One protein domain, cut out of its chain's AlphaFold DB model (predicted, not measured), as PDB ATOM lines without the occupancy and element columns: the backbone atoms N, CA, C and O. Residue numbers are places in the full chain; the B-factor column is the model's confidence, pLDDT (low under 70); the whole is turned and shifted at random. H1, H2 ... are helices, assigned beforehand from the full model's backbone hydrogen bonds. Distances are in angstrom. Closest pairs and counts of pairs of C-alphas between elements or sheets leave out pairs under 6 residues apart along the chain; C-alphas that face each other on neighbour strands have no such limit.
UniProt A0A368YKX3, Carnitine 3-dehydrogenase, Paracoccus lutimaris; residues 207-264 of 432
ATOM      1  N   PRO A 207      55.370 270.951  30.523       88.81
ATOM      2  CA  PRO A 207      54.035 270.367  30.407       88.81
ATOM      3  C   PRO A 207      52.945 271.157  31.140       88.81
ATOM      4  O   PRO A 207      51.825 271.196  30.650       88.81
ATOM      5  N   GLY A 208      53.254 271.853  32.241       90.00
ATOM      6  CA  GLY A 208      52.270 272.683  32.941       90.00
ATOM      7  C   GLY A 208      51.733 273.832  32.080       90.00
ATOM      8  O   GLY A 208      50.535 274.094  32.103       90.00
ATOM      9  N   LEU A 209      52.580 274.470  31.262       87.81
ATOM     10  CA  LEU A 209      52.127 275.492  30.307       87.81
ATOM     11  C   LEU A 209      51.290 274.880  29.182       87.81
ATOM     12  O   LEU A 209      50.283 275.465  28.796       87.81
ATOM     13  N   ALA A 210      51.676 273.705  28.679       84.38
ATOM     14  CA  ALA A 210      50.933 273.017  27.624       84.38
ATOM     15  C   ALA A 210      49.538 272.572  28.099       84.38
ATOM     16  O   ALA A 210      48.551 272.755  27.387       84.38
ATOM     17  N   TRP A 211      49.434 272.046  29.324       89.00
ATOM     18  CA  TRP A 211      48.161 271.616  29.904       89.00
ATOM     19  C   TRP A 211      47.172 272.770  30.068       89.00
ATOM     20  O   TRP A 211      45.981 272.552  29.859       89.00
ATOM     21  N   THR A 212      47.642 273.987  30.360       86.44
ATOM     22  CA  THR A 212      46.792 275.191  30.432       86.44
ATOM     23  C   THR A 212      46.093 275.504  29.104       86.44
ATOM     24  O   THR A 212      45.015 276.087  29.109       86.44
ATOM     25  N   LEU A 213      46.680 275.123  27.966       82.31
ATOM     26  CA  LEU A 213      46.136 275.439  26.641       82.31
ATOM     27  C   LEU A 213      45.073 274.445  26.188       82.31
ATOM     28  O   LEU A 213      44.062 274.831  25.609       82.31
ATOM     29  N   THR A 214      45.345 273.155  26.379       79.50
ATOM     30  CA  THR A 214      44.586 272.087  25.717       79.50
ATOM     31  C   THR A 214      43.980 271.085  26.699       79.50
ATOM     32  O   THR A 214      43.117 270.297  26.323       79.50
ATOM     33  N   GLY A 215      44.432 271.065  27.954       83.88
ATOM     34  CA  GLY A 215      44.166 269.971  28.888       83.88
ATOM     35  C   GLY A 215      44.944 268.692  28.541       83.88
ATOM     36  O   GLY A 215      45.426 268.503  27.422       83.88
ATOM     37  N   ILE A 216      45.064 267.789  29.519       83.75
ATOM     38  CA  ILE A 216      45.989 266.640  29.468       83.75
ATOM     39  C   ILE A 216      45.730 265.675  28.295       83.75
ATOM     40  O   ILE A 216      46.669 265.204  27.655       83.75
ATOM     41  N   PHE A 217      44.462 265.395  27.973       80.00
ATOM     42  CA  PHE A 217      44.117 264.437  26.919       80.00
ATOM     43  C   PHE A 217      44.314 264.997  25.516       80.00
ATOM     44  O   PHE A 217      44.694 264.247  24.623       80.00
ATOM     45  N   ALA A 218      44.069 266.289  25.302       72.56
ATOM     46  CA  ALA A 218      44.330 266.894  24.004       72.56
ATOM     47  C   ALA A 218      45.840 267.038  23.767       72.56
ATOM     48  O   ALA A 218      46.291 266.736  22.667       72.56
ATOM     49  N   THR A 219      46.634 267.349  24.804       68.81
ATOM     50  CA  THR A 219      48.104 267.322  24.701       68.81
ATOM     51  C   THR A 219      48.607 265.935  24.287       68.81
ATOM     52  O   THR A 219      49.446 265.833  23.399       68.81
ATOM     53  N   LEU A 220      48.067 264.854  24.869       63.69
ATOM     54  CA  LEU A 220      48.421 263.478  24.486       63.69
ATOM     55  C   LEU A 220      48.038 263.148  23.030       63.69
ATOM     56  O   LEU A 220      48.713 262.370  22.363       63.69
ATOM     57  N   ARG A 221      46.949 263.723  22.520       67.38
ATOM     58  CA  ARG A 221      46.490 263.490  21.142       67.38
ATOM     59  C   ARG A 221      47.278 264.298  20.112       67.38
ATOM     60  O   ARG A 221      47.437 263.836  18.993       67.38
ATOM     61  N   GLU A 222      47.852 265.447  20.475       58.75
ATOM     62  CA  GLU A 222      48.784 266.170  19.591       58.75
ATOM     63  C   GLU A 222      50.051 265.357  19.277       58.75
ATOM     64  O   GLU A 222      50.625 265.504  18.200       58.75
ATOM     65  N   VAL A 223      50.452 264.453  20.177       59.59
ATOM     66  CA  VAL A 223      51.538 263.485  19.946       59.59
ATOM     67  C   VAL A 223      51.064 262.163  19.304       59.59
ATOM     68  O   VAL A 223      51.903 261.315  19.007       59.59
ATOM     69  N   ALA A 224      49.757 261.989  19.031       56.44
ATOM     70  CA  ALA A 224      49.148 260.791  18.426       56.44
ATOM     71  C   ALA A 224      47.945 261.143  17.492       56.44
ATOM     72  O   ALA A 224      46.801 261.197  17.951       56.44
ATOM     73  N   PRO A 225      48.169 261.372  16.180       51.69
ATOM     74  CA  PRO A 225      47.321 262.215  15.314       51.69
ATOM     75  C   PRO A 225      45.941 261.677  14.865       51.69
ATOM     76  O   PRO A 225      45.196 262.421  14.226       51.69
ATOM     77  N   ASP A 226      45.545 260.442  15.184       51.41
ATOM     78  CA  ASP A 226      44.426 259.785  14.476       51.41
ATOM     79  C   ASP A 226      43.012 260.024  15.050       51.41
ATOM     80  O   ASP A 226      42.043 259.455  14.549       51.41
ATOM     81  N   THR A 227      42.820 260.866  16.076       45.25
ATOM     82  CA  THR A 227      41.475 261.081  16.658       45.25
ATOM     83  C   THR A 227      41.217 262.515  17.147       45.25
ATOM     84  O   THR A 227      41.602 262.891  18.252       45.25
ATOM     85  N   VAL A 228      40.409 263.255  16.365       47.75
ATOM     86  CA  VAL A 228      39.875 264.623  16.605       47.75
ATOM     87  C   VAL A 228      40.855 265.760  16.261       47.75
ATOM     88  O   VAL A 228      42.047 265.674  16.526       47.75
ATOM     89  N   ARG A 229      40.347 266.854  15.662       54.66
ATOM     90  CA  ARG A 229      41.123 268.084  15.403       54.66
ATOM     91  C   ARG A 229      41.668 268.639  16.728       54.66
ATOM     92  O   ARG A 229      40.892 269.156  17.525       54.66
ATOM     93  N   GLY A 230      42.980 268.534  16.941       59.41
ATOM     94  CA  GLY A 230      43.690 269.238  18.013       59.41
ATOM     95  C   GLY A 230      43.702 270.758  17.810       59.41
ATOM     96  O   GLY A 230      43.201 271.269  16.799       59.41
ATOM     97  N   MET A 231      44.291 271.488  18.760       70.00
ATOM     98  CA  MET A 231      44.495 272.929  18.614       70.00
ATOM     99  C   MET A 231      45.412 273.185  17.404       70.00
ATOM    100  O   MET A 231      46.471 272.562  17.294       70.00
ATOM    101  N   PRO A 232      45.053 274.077  16.464       74.81
ATOM    102  CA  PRO A 232      45.939 274.405  15.354       74.81
ATOM    103  C   PRO A 232      47.279 274.943  15.870       74.81
ATOM    104  O   PRO A 232      47.294 275.848  16.702       74.81
ATOM    105  N   ALA A 233      48.399 274.446  15.334       75.56
ATOM    106  CA  ALA A 233      49.742 274.809  15.804       75.56
ATOM    107  C   ALA A 233      49.971 276.330  15.880       75.56
ATOM    108  O   ALA A 233      50.506 276.815  16.867       75.56
ATOM    109  N   ARG A 234      49.485 277.092  14.888       70.50
ATOM    110  CA  ARG A 234      49.578 278.563  14.895       70.50
ATOM    111  C   ARG A 234      48.866 279.198  16.092       70.50
ATOM    112  O   ARG A 234      49.452 280.036  16.758       70.50
ATOM    113  N   MET A 235      47.644 278.754  16.392       72.88
ATOM    114  CA  MET A 235      46.869 279.255  17.533       72.88
ATOM    115  C   MET A 235      47.561 278.921  18.858       72.88
ATOM    116  O   MET A 235      47.672 279.777  19.732       72.88
ATOM    117  N   ARG A 236      48.074 277.692  18.997       80.50
ATOM    118  CA  ARG A 236      48.845 277.279  20.177       80.50
ATOM    119  C   ARG A 236      50.069 278.173  20.380       80.50
ATOM    120  O   ARG A 236      50.295 278.661  21.485       80.50
ATOM    121  N   ASP A 237      50.843 278.386  19.319       81.12
ATOM    122  CA  ASP A 237      52.071 279.176  19.371       81.12
ATOM    123  C   ASP A 237      51.764 280.651  19.701       81.12
ATOM    124  O   ASP A 237      52.448 281.246  20.531       81.12
ATOM    125  N   GLU A 238      50.695 281.224  19.140       76.62
ATOM    126  CA  GLU A 238      50.231 282.585  19.450       76.62
ATOM    127  C   GLU A 238      49.867 282.762  20.934       76.62
ATOM    128  O   GLU A 238      50.308 283.727  21.568       76.62
ATOM    129  N   ILE A 239      49.120 281.817  21.521       80.31
ATOM    130  CA  ILE A 239      48.750 281.874  22.945       80.31
ATOM    131  C   ILE A 239      49.991 281.704  23.832       80.31
ATOM    132  O   ILE A 239      50.175 282.463  24.787       80.31
ATOM    133  N   LEU A 240      50.875 280.751  23.508       86.44
ATOM    134  CA  LEU A 240      52.125 280.539  24.244       86.44
ATOM    135  C   LEU A 240      53.016 281.779  24.235       86.44
ATOM    136  O   LEU A 240      53.567 282.136  25.275       86.44
ATOM    137  N   VAL A 241      53.135 282.458  23.091       84.75
ATOM    138  CA  VAL A 241      53.878 283.720  22.991       84.75
ATOM    139  C   VAL A 241      53.282 284.765  23.934       84.75
ATOM    140  O   VAL A 241      54.035 285.383  24.686       84.75
ATOM    141  N   GLY A 242      51.955 284.928  23.961       83.50
ATOM    142  CA  GLY A 242      51.286 285.860  24.875       83.50
ATOM    143  C   GLY A 242      51.549 285.546  26.354       83.50
ATOM    144  O   GLY A 242      51.931 286.434  27.120       83.50
ATOM    145  N   LEU A 243      51.425 284.276  26.753       88.38
ATOM    146  CA  LEU A 243      51.707 283.827  28.124       88.38
ATOM    147  C   LEU A 243      53.172 284.064  28.515       88.38
ATOM    148  O   LEU A 243      53.456 284.595  29.589       88.38
ATOM    149  N   LEU A 244      54.114 283.709  27.638       90.06
ATOM    150  CA  LEU A 244      55.543 283.907  27.881       90.06
ATOM    151  C   LEU A 244      55.911 285.391  27.957       90.06
ATOM    152  O   LEU A 244      56.729 285.762  28.795       90.06
ATOM    153  N   GLN A 245      55.291 286.249  27.142       84.06
ATOM    154  CA  GLN A 245      55.471 287.702  27.219       84.06
ATOM    155  C   GLN A 245      54.979 288.266  28.559       84.06
ATOM    156  O   GLN A 245      55.691 289.063  29.174       84.06
ATOM    157  N   ALA A 246      53.819 287.816  29.047       85.88
ATOM    158  CA  ALA A 246      53.305 288.213  30.356       85.88
ATOM    159  C   ALA A 246      54.237 287.763  31.497       85.88
ATOM    160  O   ALA A 246      54.601 288.567  32.355       85.88
ATOM    161  N   LEU A 247      54.702 286.508  31.469       90.00
ATOM    162  CA  LEU A 247      55.652 285.980  32.456       90.00
ATOM    163  C   LEU A 247      57.002 286.710  32.418       90.00
ATOM    164  O   LEU A 247      57.601 286.954  33.471       90.00
ATOM    165  N   LYS A 248      57.480 287.066  31.216       89.00
ATOM    166  CA  LYS A 248      58.719 287.827  30.996       89.00
ATOM    167  C   LYS A 248      58.645 289.193  31.672       89.00
ATOM    168  O   LYS A 248      59.586 289.571  32.361       89.00
ATOM    169  N   ALA A 249      57.517 289.893  31.535       80.56
ATOM    170  CA  ALA A 249      57.302 291.202  32.154       80.56
ATOM    171  C   ALA A 249      57.364 291.166  33.695       80.56
ATOM    172  O   ALA A 249      57.700 292.170  34.316       80.56
ATOM    173  N   SER A 250      57.073 290.015  34.310       82.25
ATOM    174  CA  SER A 250      57.148 289.808  35.764       82.25
ATOM    175  C   SER A 250      58.436 289.131  36.265       82.25
ATOM    176  O   SER A 250      58.519 288.826  37.451       82.25
ATOM    177  N   ASP A 251      59.402 288.831  35.384       85.00
ATOM    178  CA  ASP A 251      60.600 288.022  35.690       85.00
ATOM    179  C   ASP A 251      60.284 286.716  36.464       85.00
ATOM    180  O   ASP A 251      60.921 286.362  37.461       85.00
ATOM    181  N   HIS A 252      59.260 285.980  36.020       85.62
ATOM    182  CA  HIS A 252      58.772 284.793  36.728       85.62
ATOM    183  C   HIS A 252      58.842 283.523  35.872       85.62
ATOM    184  O   HIS A 252      58.469 283.523  34.699       85.62
ATOM    185  N   GLY A 253      59.277 282.407  36.472       88.50
ATOM    186  CA  GLY A 253      59.256 281.079  35.844       88.50
ATOM    187  C   GLY A 253      59.931 281.045  34.467       88.50
ATOM    188  O   GLY A 253      61.079 281.465  34.322       88.50
ATOM    189  N   ALA A 254      59.205 280.558  33.454       89.94
ATOM    190  CA  ALA A 254      59.666 280.518  32.065       89.94
ATOM    191  C   ALA A 254      60.002 281.912  31.497       89.94
ATOM    192  O   ALA A 254      60.915 282.043  30.685       89.94
ATOM    193  N   GLY A 255      59.331 282.966  31.973       89.38
ATOM    194  CA  GLY A 255      59.565 284.346  31.549       89.38
ATOM    195  C   GLY A 255      60.988 284.839  31.810       89.38
ATOM    196  O   GLY A 255      61.553 285.535  30.970       89.38
ATOM    197  N   ARG A 256      61.612 284.410  32.916       90.19
ATOM    198  CA  ARG A 256      63.018 284.724  33.224       90.19
ATOM    199  C   ARG A 256      63.979 284.162  32.177       90.19
ATOM    200  O   ARG A 256      64.941 284.825  31.798       90.19
ATOM    201  N   ALA A 257      63.720 282.944  31.695       90.06
ATOM    202  CA  ALA A 257      64.534 282.328  30.649       90.06
ATOM    203  C   ALA A 257      64.391 283.088  29.321       90.06
ATOM    204  O   ALA A 257      65.394 283.358  28.661       90.06
ATOM    205  N   VAL A 258      63.167 283.502  28.975       90.81
ATOM    206  CA  VAL A 258      62.908 284.324  27.782       90.81
ATOM    207  C   VAL A 258      63.605 285.684  27.889       90.81
ATOM    208  O   VAL A 258      64.254 286.101  26.933       90.81
ATOM    209  N   LEU A 259      63.537 286.354  29.045       79.88
ATOM    210  CA  LEU A 259      64.222 287.631  29.281       79.88
ATOM    211  C   LEU A 259      65.744 287.498  29.122       79.88
ATOM    212  O   LEU A 259      66.379 288.311  28.454       79.88
ATOM    213  N   ALA A 260      66.334 286.450  29.704       86.62
ATOM    214  CA  ALA A 260      67.763 286.181  29.576       86.62
ATOM    215  C   ALA A 260      68.173 285.936  28.114       86.62
ATOM    216  O   ALA A 260      69.197 286.454  27.662       86.62
ATOM    217  N   GLN A 261      67.363 285.185  27.362       88.25
ATOM    218  CA  GLN A 261      67.601 284.938  25.943       88.25
ATOM    219  C   GLN A 261      67.481 286.220  25.110       88.25
ATOM    220  O   GLN A 261      68.331 286.465  24.259       88.25
ATOM    221  N   GLU A 262      66.478 287.058  25.371       83.31
ATOM    222  CA  GLU A 262      66.304 288.352  24.704       83.31
ATOM    223  C   GLU A 262      67.507 289.277  24.938       83.31
ATOM    224  O   GLU A 262      68.077 289.803  23.981       83.31
ATOM    225  N   ASN A 263      67.980 289.392  26.181       75.00
ATOM    226  CA  ASN A 263      69.187 290.157  26.505       75.00
ATOM    227  C   ASN A 263      70.432 289.612  25.782       75.00
ATOM    228  O   ASN A 263      71.243 290.383  25.268       75.00
ATOM    229  N   ALA A 264      70.573 288.285  25.690       80.44
ATOM    230  CA  ALA A 264      71.668 287.658  24.953       80.44
ATOM    231  C   ALA A 264      71.590 287.927  23.438       80.44
ATOM    232  O   ALA A 264      72.627 288.103  22.796       80.44
TER     233      ALA A 264
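What this domain is: This is residues 207 to 264 of the 432 residues of the protein "Carnitine 3-dehydrogenase" of Paracoccus lutimaris (UniProt A0A368YKX3). A single long helix, H3, makes the middle stretch of a loose rod; after its last residues, a tight link turns a corner into H4, which runs off about perpendicular to it. Toward the other end lie two short helices, H1 and H2, at a large angle to each other, and a loop, residues 223 to 232, swings out past H2 to make that end of the rod before it comes back to the beginning of H3. The printed part has 58 residues with four named helices, in the order H1, H2, H3, H4, and no named strand; its class is all helix. The whole is loose, with a radius of gyration of the C-alphas of 13.5 A, and it spans 41 by 19 by 16 A.

Where its parts are: H1 is residues 207 to 214, 10.7 A from first to last C-alpha, and begins with C-alpha 207 at (54.035, 270.367, 30.407). After Gly 215 comes H2, residues 216 to 222, 10.3 A long. H3, the longest helix, is residues 233 to 249; it runs 24.4 A from C-alpha 233 at (49.742, 274.809, 15.804) to C-alpha 249 at (57.302, 291.202, 32.154). H4 is residues 254 to 264, 15.7 A long, and ends with C-alpha 264 at (71.668, 287.658, 24.953).

How they stand to each other: H1 and H2 are close but not clearly touching; their closest C-alphas, those of Trp 211 and Thr 219, are 6.7 A apart. Their lines are about perpendicular, at 81 degrees. H1 and H3 only just touch, with 3 pairs of C-alphas within 8 A, and H3 does so with residues 236 to 240 alone. The closest C-alphas of these two are those of Leu 213 and Arg 236, 7.2 A apart; they run opposite ways at a steep tilt of 53 degrees. H3 touches H4 with residues 244 to 249 alone, over 14 pairs of C-alphas within 8 A. The closest C-alphas there, those of Lys 248 and Gly 255, are 3.6 A apart, and the lines of H3 and H4 are about perpendicular, at 82 degrees. H2 is apart from H3 and from H4, and H1 is apart from H4. In H2, H3 and H4 every O i to N i+4 pair is within hydrogen-bond range; in H1, 3 of 4 are.

The domain as a whole: The two C-alphas farthest apart, those of Thr 227 and Asn 263, are 41.4 A apart. The printed part has no cut. The links from H1 to H2 and from H3 to H4 are tight, and the link from H2 to H3, with 10 residues, is short. The mean pLDDT of the printed part is 78.0; residues 219 to 230 are under 70.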